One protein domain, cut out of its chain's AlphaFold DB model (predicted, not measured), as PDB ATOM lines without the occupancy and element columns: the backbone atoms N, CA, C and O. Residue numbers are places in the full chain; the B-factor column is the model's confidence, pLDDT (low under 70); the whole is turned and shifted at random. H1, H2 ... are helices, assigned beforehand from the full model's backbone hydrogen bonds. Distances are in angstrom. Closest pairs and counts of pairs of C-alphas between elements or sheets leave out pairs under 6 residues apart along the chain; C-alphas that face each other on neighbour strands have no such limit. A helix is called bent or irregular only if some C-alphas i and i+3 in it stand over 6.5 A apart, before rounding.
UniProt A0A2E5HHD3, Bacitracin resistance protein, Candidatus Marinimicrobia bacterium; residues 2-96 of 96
ATOM      1  N   THR A   2      35.838   9.368   6.799       68.81
ATOM      2  CA  THR A   2      35.371  10.319   5.763       68.81
ATOM      3  C   THR A   2      36.489  11.039   4.997       68.81
ATOM      4  O   THR A   2      36.433  11.104   3.776       68.81
ATOM      5  N   ILE A   3      37.536  11.505   5.692       67.31
ATOM      6  CA  ILE A   3      38.689  12.192   5.073       67.31
ATOM      7  C   ILE A   3      39.547  11.233   4.223       67.31
ATOM      8  O   ILE A   3      40.080  11.612   3.181       67.31
ATOM      9  N   CYS A   4      39.671   9.973   4.649       62.75
ATOM     10  CA  CYS A   4      40.401   8.949   3.903       62.75
ATOM     11  C   CYS A   4      39.653   8.586   2.617       62.75
ATOM     12  O   CYS A   4      40.276   8.479   1.566       62.75
ATOM     13  N   THR A   5      38.322   8.451   2.685       65.81
ATOM     14  CA  THR A   5      37.485   8.130   1.521       65.81
ATOM     15  C   THR A   5      37.472   9.263   0.503       65.81
ATOM     16  O   THR A   5      37.636   9.007  -0.683       65.81
ATOM     17  N   SER A   6      37.337  10.517   0.943       64.50
ATOM     18  CA  SER A   6      37.367  11.677   0.043       64.50
ATOM     19  C   SER A   6      38.708  11.830  -0.669       64.50
ATOM     20  O   SER A   6      38.740  12.196  -1.839       64.50
ATOM     21  N   LEU A   7      39.814  11.522   0.014       63.56
ATOM     22  CA  LEU A   7      41.121  11.633  -0.612       63.56
ATOM     23  C   LEU A   7      41.454  10.433  -1.510       63.56
ATOM     24  O   LEU A   7      42.075  10.614  -2.553       63.56
ATOM     25  N   ALA A   8      40.963   9.235  -1.183       62.44
ATOM     26  CA  ALA A   8      40.974   8.100  -2.110       62.44
ATOM     27  C   ALA A   8      40.181   8.397  -3.400       62.44
ATOM     28  O   ALA A   8      40.506   7.870  -4.458       62.44
ATOM     29  N   LEU A   9      39.182   9.283  -3.317       64.69
ATOM     30  CA  LEU A   9      38.403   9.781  -4.451       64.69
ATOM     31  C   LEU A   9      39.076  10.952  -5.203       64.69
ATOM     32  O   LEU A   9      38.494  11.472  -6.150       64.69
ATOM     33  N   GLY A  10      40.279  11.384  -4.794       62.81
ATOM     34  CA  GLY A  10      41.039  12.467  -5.434       62.81
ATOM     35  C   GLY A  10      40.615  13.889  -5.041       62.81
ATOM     36  O   GLY A  10      41.060  14.855  -5.658       62.81
ATOM     37  N   ILE A  11      39.764  14.042  -4.023       62.47
ATOM     38  CA  ILE A  11      39.275  15.347  -3.558       62.47
ATOM     39  C   ILE A  11      40.324  15.987  -2.639       62.47
ATOM     40  O   ILE A  11      40.909  15.323  -1.781       62.47
ATOM     41  N   SER A  12      40.546  17.296  -2.802       66.56
ATOM     42  CA  SER A  12      41.495  18.063  -1.990       66.56
ATOM     43  C   SER A  12      41.203  17.910  -0.493       66.56
ATOM     44  O   SER A  12      40.076  18.105  -0.030       66.56
ATOM     45  N   GLY A  13      42.240  17.591   0.289       65.81
ATOM     46  CA  GLY A  13      42.151  17.358   1.735       65.81
ATOM     47  C   GLY A  13      41.485  18.489   2.523       65.81
ATOM     48  O   GLY A  13      40.898  18.260   3.582       65.81
ATOM     49  N   LYS A  14      41.535  19.707   1.978       68.44
ATOM     50  CA  LYS A  14      40.957  20.917   2.561       68.44
ATOM     51  C   LYS A  14      39.433  20.905   2.610       68.44
ATOM     52  O   LYS A  14      38.859  21.292   3.631       68.44
ATOM     53  N   ASP A  15      38.783  20.428   1.555       70.38
ATOM     54  CA  ASP A  15      37.320  20.374   1.489       70.38
ATOM     55  C   ASP A  15      36.772  19.227   2.337       70.38
ATOM     56  O   ASP A  15      35.806  19.404   3.081       70.38
ATOM     57  N   ALA A  16      37.468  18.091   2.336       71.81
ATOM     58  CA  ALA A  16      37.167  16.963   3.208       71.81
ATOM     59  C   ALA A  16      37.224  17.335   4.698       71.81
ATOM     60  O   ALA A  16      36.326  16.993   5.471       71.81
ATOM     61  N   ALA A  17      38.265  18.069   5.100       72.75
ATOM     62  CA  ALA A  17      38.426  18.552   6.465       72.75
ATOM     63  C   ALA A  17      37.303  19.518   6.863       72.75
ATOM     64  O   ALA A  17      36.733  19.367   7.942       72.75
ATOM     65  N   LYS A  18      36.939  20.465   5.987       76.50
ATOM     66  CA  LYS A  18      35.806  21.379   6.208       76.50
ATOM     67  C   LYS A  18      34.497  20.624   6.423       76.50
ATOM     68  O   LYS A  18      33.776  20.926   7.371       76.50
ATOM     69  N   PHE A  19      34.214  19.636   5.578       76.94
ATOM     70  CA  PHE A  19      33.004  18.824   5.685       76.94
ATOM     71  C   PHE A  19      32.979  18.031   6.996       76.94
ATOM     72  O   PHE A  19      31.979  18.029   7.711       76.94
ATOM     73  N   SER A  20      34.112  17.423   7.362       80.19
ATOM     74  CA  SER A  20      34.253  16.697   8.623       80.19
ATOM     75  C   SER A  20      34.113  17.610   9.840       80.19
ATOM     76  O   SER A  20      33.555  17.181  10.844       80.19
ATOM     77  N   PHE A  21      34.584  18.859   9.766       79.88
ATOM     78  CA  PHE A  21      34.441  19.836  10.844       79.88
ATOM     79  C   PHE A  21      32.981  20.264  11.016       79.88
ATOM     80  O   PHE A  21      32.481  20.291  12.138       79.88
ATOM     81  N   LEU A  22      32.272  20.518   9.909       82.75
ATOM     82  CA  LEU A  22      30.841  20.834   9.929       82.75
ATOM     83  C   LEU A  22      30.016  19.720  10.580       82.75
ATOM     84  O   LEU A  22      29.067  20.008  11.295       82.75
ATOM     85  N   LEU A  23      30.394  18.461  10.341       84.38
ATOM     86  CA  LEU A  23      29.749  17.277  10.911       84.38
ATOM     87  C   LEU A  23      30.163  17.045  12.377       84.38
ATOM     88  O   LEU A  23      29.356  16.612  13.197       84.38
ATOM     89  N   ALA A  24      31.406  17.377  12.732       83.88
ATOM     90  CA  ALA A  24      31.919  17.254  14.091       83.88
ATOM     91  C   ALA A  24      31.260  18.245  15.061       83.88
ATOM     92  O   ALA A  24      31.002  17.874  16.199       83.88
ATOM     93  N   ILE A  25      30.941  19.472  14.632       86.62
ATOM     94  CA  ILE A  25      30.288  20.481  15.486       86.62
ATOM     95  C   ILE A  25      28.982  19.961  16.126       86.62
ATOM     96  O   ILE A  25      28.900  19.975  17.356       86.62
ATOM     97  N   PRO A  26      27.968  19.481  15.373       84.75
ATOM     98  CA  PRO A  26      26.732  18.972  15.961       84.75
ATOM     99  C   PRO A  26      26.952  17.673  16.743       84.75
ATOM    100  O   PRO A  26      26.330  17.491  17.785       84.75
ATOM    101  N   ALA A  27      27.865  16.801  16.300       87.94
ATOM    102  CA  ALA A  27      28.172  15.556  17.001       87.94
ATOM    103  C   ALA A  27      28.817  15.803  18.377       87.94
ATOM    104  O   ALA A  27      28.357  15.263  19.380       87.94
ATOM    105  N   ILE A  28      29.844  16.657  18.439       86.31
ATOM    106  CA  ILE A  28      30.537  17.034  19.679       86.31
ATOM    107  C   ILE A  28      29.594  17.817  20.590       86.31
ATOM    108  O   ILE A  28      29.554  17.553  21.789       86.31
ATOM    109  N   SER A  29      28.805  18.743  20.039       84.94
ATOM    110  CA  SER A  29      27.842  19.519  20.831       84.94
ATOM    111  C   SER A  29      26.758  18.619  21.428       84.94
ATOM    112  O   SER A  29      26.439  18.752  22.605       84.94
ATOM    113  N   GLY A  30      26.231  17.665  20.652       86.19
ATOM    114  CA  GLY A  30      25.267  16.676  21.133       86.19
ATOM    115  C   GLY A  30      25.853  15.750  22.200       86.19
ATOM    116  O   GLY A  30      25.241  15.571  23.249       86.19
ATOM    117  N   ALA A  31      27.057  15.217  21.977       85.44
ATOM    118  CA  ALA A  31      27.752  14.369  22.947       85.44
ATOM    119  C   ALA A  31      28.067  15.120  24.251       85.44
ATOM    120  O   ALA A  31      27.835  14.594  25.336       85.44
ATOM    121  N   GLY A  32      28.536  16.368  24.151       84.19
ATOM    122  CA  GLY A  32      28.791  17.228  25.304       84.19
ATOM    123  C   GLY A  32      27.519  17.548  26.087       84.19
ATOM    124  O   GLY A  32      27.533  17.495  27.314       84.19
ATOM    125  N   LEU A  33      26.404  17.814  25.398       84.19
ATOM    126  CA  LEU A  33      25.110  18.046  26.040       84.19
ATOM    127  C   LEU A  33      24.614  16.788  26.767       84.19
ATOM    128  O   LEU A  33      24.164  16.881  27.905       84.19
ATOM    129  N   LEU A  34      24.742  15.616  26.141       84.38
ATOM    130  CA  LEU A  34      24.361  14.336  26.737       84.38
ATOM    131  C   LEU A  34      25.200  14.030  27.987       84.38
ATOM    132  O   LEU A  34      24.649  13.699  29.031       84.38
ATOM    133  N   MET A  35      26.519  14.222  27.903       79.56
ATOM    134  CA  MET A  35      27.448  14.012  29.016       79.56
ATOM    135  C   MET A  35      27.199  14.998  30.166       79.56
ATOM    136  O   MET A  35      27.265  14.620  31.331       79.56
ATOM    137  N   ALA A  36      26.841  16.247  29.855       76.31
ATOM    138  CA  ALA A  36      26.464  17.240  30.858       76.31
ATOM    139  C   ALA A  36      25.130  16.908  31.552       76.31
ATOM    140  O   ALA A  36      24.966  17.214  32.733       76.31
ATOM    141  N   LEU A  37      24.176  16.298  30.841       77.75
ATOM    142  CA  LEU A  37      22.923  15.812  31.430       77.75
ATOM    143  C   LEU A  37      23.155  14.588  32.324       77.75
ATOM    144  O   LEU A  37      22.556  14.517  33.394       77.75
ATOM    145  N   ASP A  38      24.048  13.684  31.923       74.06
ATOM    146  CA  ASP A  38      24.430  12.487  32.684       74.06
ATOM    147  C   ASP A  38      25.206  12.841  33.972       74.06
ATOM    148  O   ASP A  38      24.915  12.338  35.058       74.06
ATOM    149  N   MET A  39      26.112  13.824  33.903       67.81
ATOM    150  CA  MET A  39      26.910  14.287  35.048       67.81
ATOM    151  C   MET A  39      26.114  15.028  36.136       67.81
ATOM    152  O   MET A  39      26.627  15.190  37.245       67.81
ATOM    153  N   LYS A  40      24.867  15.455  35.883       58.91
ATOM    154  CA  LYS A  40      24.035  16.169  36.877       58.91
ATOM    155  C   LYS A  40      23.727  15.357  38.146       58.91
ATOM    156  O   LYS A  40      23.283  15.948  39.126       58.91
ATOM    157  N   GLY A  41      23.957  14.041  38.148       59.00
ATOM    158  CA  GLY A  41      23.776  13.173  39.318       59.00
ATOM    159  C   GLY A  41      25.008  12.999  40.222       59.00
ATOM    160  O   GLY A  41      24.886  12.376  41.274       59.00
ATOM    161  N   GLY A  42      26.188  13.507  39.842       59.06
ATOM    162  CA  GLY A  42      27.449  13.267  40.558       59.06
ATOM    163  C   GLY A  42      27.978  14.493  41.321       59.06
ATOM    164  O   GLY A  42      27.923  15.606  40.793       59.06
ATOM    165  N   PRO A  43      28.558  14.334  42.529       53.56
ATOM    166  CA  PRO A  43      29.151  15.426  43.300       53.56
ATOM    167  C   PRO A  43      30.536  15.772  42.738       53.56
ATOM    168  O   PRO A  43      31.563  15.469  43.335       53.56
ATOM    169  N   ILE A  44      30.582  16.376  41.554       60.94
ATOM    170  CA  ILE A  44      31.839  16.751  40.906       60.94
ATOM    171  C   ILE A  44      31.867  18.272  40.806       60.94
ATOM    172  O   ILE A  44      31.422  18.870  39.829       60.94
ATOM    173  N   SER A  45      32.373  18.917  41.857       63.03
ATOM    174  CA  SER A  45      32.678  20.349  41.836       63.03
ATOM    175  C   SER A  45      33.960  20.556  41.028       63.03
ATOM    176  O   SER A  45      35.046  20.705  41.579       63.03
ATOM    177  N   ILE A  46      33.857  20.471  39.698       69.38
ATOM    178  CA  ILE A  46      34.963  20.855  38.820       69.38
ATOM    179  C   ILE A  46      35.057  22.384  38.892       69.38
ATOM    180  O   ILE A  46      34.090  23.063  38.530       69.38
ATOM    181  N   PRO A  47      36.176  22.962  39.357       77.75
ATOM    182  CA  PRO A  47      36.325  24.405  39.398       77.75
ATOM    183  C   PRO A  47      36.255  24.971  37.976       77.75
ATOM    184  O   PRO A  47      36.886  24.460  37.047       77.75
ATOM    185  N   ILE A  48      35.504  26.065  37.815       77.50
ATOM    186  CA  ILE A  48      35.273  26.737  36.522       77.50
ATOM    187  C   ILE A  48      36.594  27.047  35.797       77.50
ATOM    188  O   ILE A  48      36.670  26.977  34.571       77.50
ATOM    189  N   THR A  49      37.660  27.316  36.549       81.81
ATOM    190  CA  THR A  49      39.019  27.541  36.044       81.81
ATOM    191  C   THR A  49      39.583  26.343  35.278       81.81
ATOM    192  O   THR A  49      40.160  26.528  34.208       81.81
ATOM    193  N   GLN A  50      39.400  25.116  35.777       83.50
ATOM    194  CA  GLN A  50      39.851  23.906  35.080       83.50
ATOM    195  C   GLN A  50      39.005  23.630  33.839       83.50
ATOM    196  O   GLN A  50      39.556  23.243  32.812       83.50
ATOM    197  N   LEU A  51      37.696  23.890  33.897       82.06
ATOM    198  CA  LEU A  51      36.816  23.718  32.741       82.06
ATOM    199  C   LEU A  51      37.190  24.679  31.602       82.06
ATOM    200  O   LEU A  51      37.292  24.260  30.452       82.06
ATOM    201  N   MET A  52      37.471  25.946  31.921       83.38
ATOM    202  CA  MET A  52      37.958  26.930  30.949       83.38
ATOM    203  C   MET A  52      39.322  26.544  30.365       83.38
ATOM    204  O   MET A  52      39.506  26.603  29.150       83.38
ATOM    205  N   ALA A  53      40.265  26.091  31.196       87.94
ATOM    206  CA  ALA A  53      41.572  25.637  30.724       87.94
ATOM    207  C   ALA A  53      41.462  24.402  29.807       87.94
ATOM    208  O   ALA A  53      42.092  24.350  28.747       87.94
ATOM    209  N   ALA A  54      40.619  23.430  30.165       85.50
ATOM    210  CA  ALA A  54      40.336  22.257  29.343       85.50
ATOM    211  C   ALA A  54      39.693  22.651  28.004       85.50
ATOM    212  O   ALA A  54      40.116  22.178  26.951       85.50
ATOM    213  N   PHE A  55      38.740  23.584  28.015       86.25
ATOM    214  CA  PHE A  55      38.087  24.063  26.801       86.25
ATOM    215  C   PHE A  55      39.077  24.742  25.843       86.25
ATOM    216  O   PHE A  55      39.151  24.391  24.664       86.25
ATOM    217  N   ILE A  56      39.900  25.663  26.356       92.00
ATOM    218  CA  ILE A  56      40.900  26.394  25.563       92.00
ATOM    219  C   ILE A  56      41.984  25.449  25.037       92.00
ATOM    220  O   ILE A  56      42.373  25.544  23.868       92.00
ATOM    221  N   SER A  57      42.469  24.531  25.876       91.81
ATOM    222  CA  SER A  57      43.489  23.559  25.471       91.81
ATOM    223  C   SER A  57      42.963  22.621  24.386       91.81
ATOM    224  O   SER A  57      43.617  22.471  23.355       91.81
ATOM    225  N   SER A  58      41.752  22.081  24.541       87.44
ATOM    226  CA  SER A  58      41.143  21.188  23.555       87.44
ATOM    227  C   SER A  58      40.861  21.906  22.233       87.44
ATOM    228  O   SER A  58      41.111  21.348  21.165       87.44
ATOM    229  N   PHE A  59      40.406  23.163  22.283       86.94
ATOM    230  CA  PHE A  59      40.216  23.987  21.089       86.94
ATOM    231  C   PHE A  59      41.540  24.252  20.360       86.94
ATOM    232  O   PHE A  59      41.641  24.060  19.146       86.94
ATOM    233  N   SER A  60      42.580  24.637  21.101       91.94
ATOM    234  CA  SER A  60      43.897  24.953  20.538       91.94
ATOM    235  C   SER A  60      44.565  23.719  19.931       91.94
ATOM    236  O   SER A  60      45.005  23.753  18.781       91.94
ATOM    237  N   VAL A  61      44.593  22.604  20.668       92.62
ATOM    238  CA  VAL A  61      45.164  21.331  20.203       92.62
ATOM    239  C   VAL A  61      44.385  20.796  19.004       92.62
ATOM    240  O   VAL A  61      45.002  20.345  18.038       92.62
ATOM    241  N   GLY A  62      43.053  20.896  19.014       87.38
ATOM    242  CA  GLY A  62      42.210  20.505  17.886       87.38
ATOM    243  C   GLY A  62      42.521  21.302  16.617       87.38
ATOM    244  O   GLY A  62      42.726  20.715  15.553       87.38
ATOM    245  N   TYR A  63      42.637  22.630  16.726       85.44
ATOM    246  CA  TYR A  63      42.969  23.495  15.591       85.44
ATOM    247  C   TYR A  63      44.376  23.226  15.037       85.44
ATOM    248  O   TYR A  63      44.556  23.095  13.823       85.44
ATOM    249  N   ILE A  64      45.373  23.100  15.919       88.25
ATOM    250  CA  ILE A  64      46.755  22.792  15.532       88.25
ATOM    251  C   ILE A  64      46.815  21.435  14.830       88.25
ATOM    252  O   ILE A  64      47.378  21.345  13.739       88.25
ATOM    253  N   SER A  65      46.186  20.408  15.409       85.81
ATOM    254  CA  SER A  65      46.149  19.056  14.842       85.81
ATOM    255  C   SER A  65      45.515  19.048  13.456       85.81
ATOM    256  O   SER A  65      46.041  18.412  12.546       85.81
ATOM    257  N   LEU A  66      44.432  19.807  13.260       81.44
ATOM    258  CA  LEU A  66      43.776  19.925  11.961       81.44
ATOM    259  C   LEU A  66      44.691  20.572  10.917       81.44
ATOM    260  O   LEU A  66      44.829  20.053   9.810       81.44
ATOM    261  N   LYS A  67      45.342  21.687  11.269       81.81
ATOM    262  CA  LYS A  67      46.272  22.388  10.373       81.81
ATOM    263  C   LYS A  67      47.459  21.501   9.993       81.81
ATOM    264  O   LYS A  67      47.866  21.479   8.833       81.81
ATOM    265  N   TRP A  68      48.000  20.760  10.956       83.38
ATOM    266  CA  TRP A  68      49.086  19.809  10.730       83.38
ATOM    267  C   TRP A  68      48.659  18.656   9.826       83.38
ATOM    268  O   TRP A  68      49.364  18.333   8.871       83.38
ATOM    269  N   LEU A  69      47.486  18.078  10.090       78.69
ATOM    270  CA  LEU A  69      46.923  17.000   9.288       78.69
ATOM    271  C   LEU A  69      46.734  17.442   7.834       78.69
ATOM    272  O   LEU A  69      47.141  16.716   6.935       78.69
ATOM    273  N   LEU A  70      46.186  18.642   7.613       76.62
ATOM    274  CA  LEU A  70      46.011  19.243   6.288       76.62
ATOM    275  C   LEU A  70      47.335  19.406   5.536       76.62
ATOM    276  O   LEU A  70      47.438  18.963   4.396       76.62
ATOM    277  N   GLY A  71      48.364  19.961   6.184       75.44
ATOM    278  CA  GLY A  71      49.682  20.128   5.563       75.44
ATOM    279  C   GLY A  71      50.376  18.798   5.242       75.44
ATOM    280  O   GLY A  71      51.046  18.669   4.212       75.44
ATOM    281  N   LEU A  72      50.188  17.779   6.089       74.75
ATOM    282  CA  LEU A  72      50.683  16.425   5.832       74.75
ATOM    283  C   LEU A  72      49.944  15.766   4.654       74.75
ATOM    284  O   LEU A  72      50.570  15.068   3.854       74.75
ATOM    285  N   LEU A  73      48.637  16.028   4.542       71.38
ATOM    286  CA  LEU A  73      47.765  15.582   3.456       71.38
ATOM    287  C   LEU A  73      48.156  16.196   2.109       71.38
ATOM    288  O   LEU A  73      48.351  15.463   1.141       71.38
ATOM    289  N   GLU A  74      48.304  17.521   2.055       67.00
ATOM    290  CA  GLU A  74      48.709  18.257   0.847       67.00
ATOM    291  C   GLU A  74      50.109  17.860   0.370       67.00
ATOM    292  O   GLU A  74      50.375  17.849  -0.826       67.00
ATOM    293  N   SER A  75      50.989  17.443   1.283       66.88
ATOM    294  CA  SER A  75      52.321  16.939   0.929       66.88
ATOM    295  C   SER A  75      52.307  15.563   0.235       66.88
ATOM    296  O   SER A  75      53.378  15.031  -0.060       66.88
ATOM    297  N   GLY A  76      51.139  14.936   0.018       60.53
ATOM    298  CA  GLY A  76      50.988  13.664  -0.708       60.53
ATOM    299  C   GLY A  76      51.532  12.429   0.025       60.53
ATOM    300  O   GLY A  76      51.506  11.320  -0.502       60.53
ATOM    301  N   LYS A  77      52.009  12.580   1.265       61.41
ATOM    302  CA  LYS A  77      52.677  11.522   2.045       61.41
ATOM    303  C   LYS A  77      51.704  10.749   2.937       61.41
ATOM    304  O   LYS A  77      52.016  10.474   4.096       61.41
ATOM    305  N   PHE A  78      50.554  10.340   2.399       59.62
ATOM    306  CA  PHE A  78      49.573   9.502   3.114       59.62
ATOM    307  C   PHE A  78      50.181   8.252   3.749       59.62
ATOM    308  O   PHE A  78      49.770   7.826   4.827       59.62
ATOM    309  N   HIS A  79      51.222   7.712   3.118       60.41
ATOM    310  CA  HIS A  79      51.964   6.562   3.616       60.41
ATOM    311  C   HIS A  79      52.584   6.789   5.009       60.41
ATOM    312  O   HIS A  79      52.605   5.870   5.825       60.41
ATOM    313  N   ARG A  80      53.024   8.017   5.337       66.31
ATOM    314  CA  ARG A  80      53.525   8.332   6.688       66.31
ATOM    315  C   ARG A  80      52.423   8.288   7.740       66.31
ATOM    316  O   ARG A  80      52.690   7.885   8.867       66.31
ATOM    317  N   PHE A  81      51.205   8.690   7.382       66.81
ATOM    318  CA  PHE A  81      50.070   8.657   8.304       66.81
ATOM    319  C   PHE A  81      49.643   7.216   8.606       66.81
ATOM    320  O   PHE A  81      49.386   6.878   9.758       66.81
ATOM    321  N   GLY A  82      49.651   6.347   7.589       70.56
ATOM    322  CA  GLY A  82      49.425   4.911   7.772       70.56
ATOM    323  C   GLY A  82      50.450   4.279   8.716       70.56
ATOM    324  O   GLY A  82      50.065   3.592   9.659       70.56
ATOM    325  N   TYR A  83      51.739   4.583   8.528       77.88
ATOM    326  CA  TYR A  83      52.795   4.079   9.410       77.88
ATOM    327  C   TYR A  83      52.642   4.585  10.852       77.88
ATOM    328  O   TYR A  83      52.782   3.803  11.784       77.88
ATOM    329  N   TYR A  84      52.274   5.858  11.040       79.31
ATOM    330  CA  TYR A  84      51.982   6.423  12.361       79.31
ATOM    331  C   TYR A  84      50.803   5.721  13.054       79.31
ATOM    332  O   TYR A  84      50.861   5.433  14.244       79.31
ATOM    333  N   CYS A  85      49.738   5.402  12.315       79.75
ATOM    334  CA  CYS A  85      48.583   4.699  12.873       79.75
ATOM    335  C   CYS A  85      48.941   3.258  13.284       79.75
ATOM    336  O   CYS A  85      48.529   2.798  14.345       79.75
ATOM    337  N   ILE A  86      49.759   2.570  12.474       82.81
ATOM    338  CA  ILE A  86      50.251   1.219  12.778       82.81
ATOM    339  C   ILE A  86      51.139   1.223  14.024       82.81
ATOM    340  O   ILE A  86      50.942   0.381  14.897       82.81
ATOM    341  N   THR A  87      52.085   2.160  14.145       86.19
ATOM    342  CA  THR A  87      52.967   2.217  15.321       86.19
ATOM    343  C   THR A  87      52.193   2.542  16.592       86.19
ATOM    344  O   THR A  87      52.399   1.876  17.602       86.19
ATOM    345  N   VAL A  88      51.266   3.503  16.551       86.12
ATOM    346  CA  VAL A  88      50.404   3.823  17.702       86.12
ATOM    347  C   VAL A  88      49.517   2.632  18.074       86.12
ATOM    348  O   VAL A  88      49.403   2.315  19.254       86.12
ATOM    349  N   GLY A  89      48.943   1.930  17.093       85.25
ATOM    350  CA  GLY A  89      48.153   0.720  17.333       85.25
ATOM    351  C   GLY A  89      48.957  -0.396  18.007       85.25
ATOM    352  O   GLY A  89      48.485  -0.992  18.972       85.25
ATOM    353  N   LEU A  90      50.192  -0.631  17.550       89.19
ATOM    354  CA  LEU A  90      51.121  -1.598  18.148       89.19
ATOM    355  C   LEU A  90      51.490  -1.241  19.591       89.19
ATOM    356  O   LEU A  90      51.519  -2.119  20.448       89.19
ATOM    357  N   ILE A  91      51.746   0.039  19.867       91.94
ATOM    358  CA  ILE A  91      52.073   0.512  21.218       91.94
ATOM    359  C   ILE A  91      50.887   0.295  22.161       91.94
ATOM    360  O   ILE A  91      51.071  -0.259  23.240       91.94
ATOM    361  N   THR A  92      49.675   0.678  21.749       88.44
ATOM    362  CA  THR A  92      48.466   0.479  22.562       88.44
ATOM    363  C   THR A  92      48.194  -1.002  22.815       88.44
ATOM    364  O   THR A  92      47.828  -1.358  23.926       88.44
ATOM    365  N   PHE A  93      48.407  -1.868  21.818       87.12
ATOM    366  CA  PHE A  93      48.233  -3.313  21.977       87.12
ATOM    367  C   PHE A  93      49.253  -3.938  22.939       87.12
ATOM    368  O   PHE A  93      48.904  -4.847  23.673       87.12
ATOM    369  N   CYS A  94      50.500  -3.457  22.960       85.88
ATOM    370  CA  CYS A  94      51.507  -3.922  23.923       85.88
ATOM    371  C   CYS A  94      51.309  -3.370  25.345       85.88
ATOM    372  O   CYS A  94      51.884  -3.915  26.283       85.88
ATOM    373  N   MET A  95      50.593  -2.252  25.497       82.06
ATOM    374  CA  MET A  95      50.410  -1.555  26.777       82.06
ATOM    375  C   MET A  95      49.055  -1.850  27.443       82.06
ATOM    376  O   MET A  95      48.802  -1.349  28.540       82.06
ATOM    377  N   GLY A  96      48.199  -2.638  26.787       55.69
ATOM    378  CA  GLY A  96      46.984  -3.234  27.349       55.69
ATOM    379  C   GLY A  96      47.189  -4.711  27.643       55.69
ATOM    380  O   GLY A  96      46.592  -5.177  28.635       55.69
TER     381      GLY A  96
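What this domain is: This is residues 2 to 96 of the 96 residues of the protein "Bacitracin resistance protein" of Candidatus Marinimicrobia bacterium (UniProt A0A2E5HHD3). Two long helices, H2 and H3, make an open hairpin: they run opposite ways and come together only where H2 begins and H3 ends, with an empty gap between them along the rest of their length and the link of residues 42 to 47 across the far end. The short H1 folds back beside the first turns of H2, and H4 makes a V with H3, its residues 82 to 95 sticking out as a free arm. The printed part has 95 residues, with four named helices in the order H1, H2, H3, H4 and no named strand; the class is all helix. The whole is loose, with a radius of gyration of the C-alphas of 17.4 A and spans of 48 by 35 by 21 A.

How they stand to each other: H1, residues 2 to 8, touches H2, residues 13 to 41, and the closest C-alphas are those of Ile 3 and Ala 16, 5.3 A apart. These two form a helical hairpin, running opposite ways at a shallow tilt of 18 degrees; H2 touches H1 with residues 13 to 20 alone. H2 has a kink of 29 degrees near residue 23. H2 is irregular, but only just: C-alphas 38 and 41 are 6.7 A apart. H2 and H3, residues 48 to 74, form a second helical hairpin, opposite ways at a shallow tilt of 22 degrees. In it residues 13 to 17 of H2 touch residues 66 to 74 of H3, and the closest C-alphas are those of Gly 13 and Leu 73, 6.1 A apart. H3 and H4, residues 78 to 95, are close but not clearly touching, with the C-alphas of Leu 72 and Phe 78 closest at 7.5 A. They run opposite ways at a steep tilt of 45 degrees. H4 is apart from H1 and H2, and H1 is apart from H3. Every O i to N i+4 pair is within hydrogen-bond range in H1, H3 and H4, and 22 of 25 are in H2.

Where its parts are: H1 begins at C-alpha 2, (35.371, 10.319, 5.763). H2 measures 42.0 A from first to last C-alpha and ends at C-alpha 41, (23.776, 13.173, 39.318). H3 measures 39.1 A. H4 measures 26.1 A and ends at C-alpha 95, (50.410, -1.555, 26.777).

The domain as a whole: The two C-alphas farthest apart are those of Gly 10 and Pro 43, at 50.3 A. The printed part has no cut. The links from H1 to H2 and from H3 to H4 are tight, and that from H2 to H3 is short. Residues 22 to 65 and 82 to 96 stand free. The mean pLDDT of the printed part is 76.6, and it is under 70 in residues 2 to 14, 39 to 46, 74 to 81 and 96.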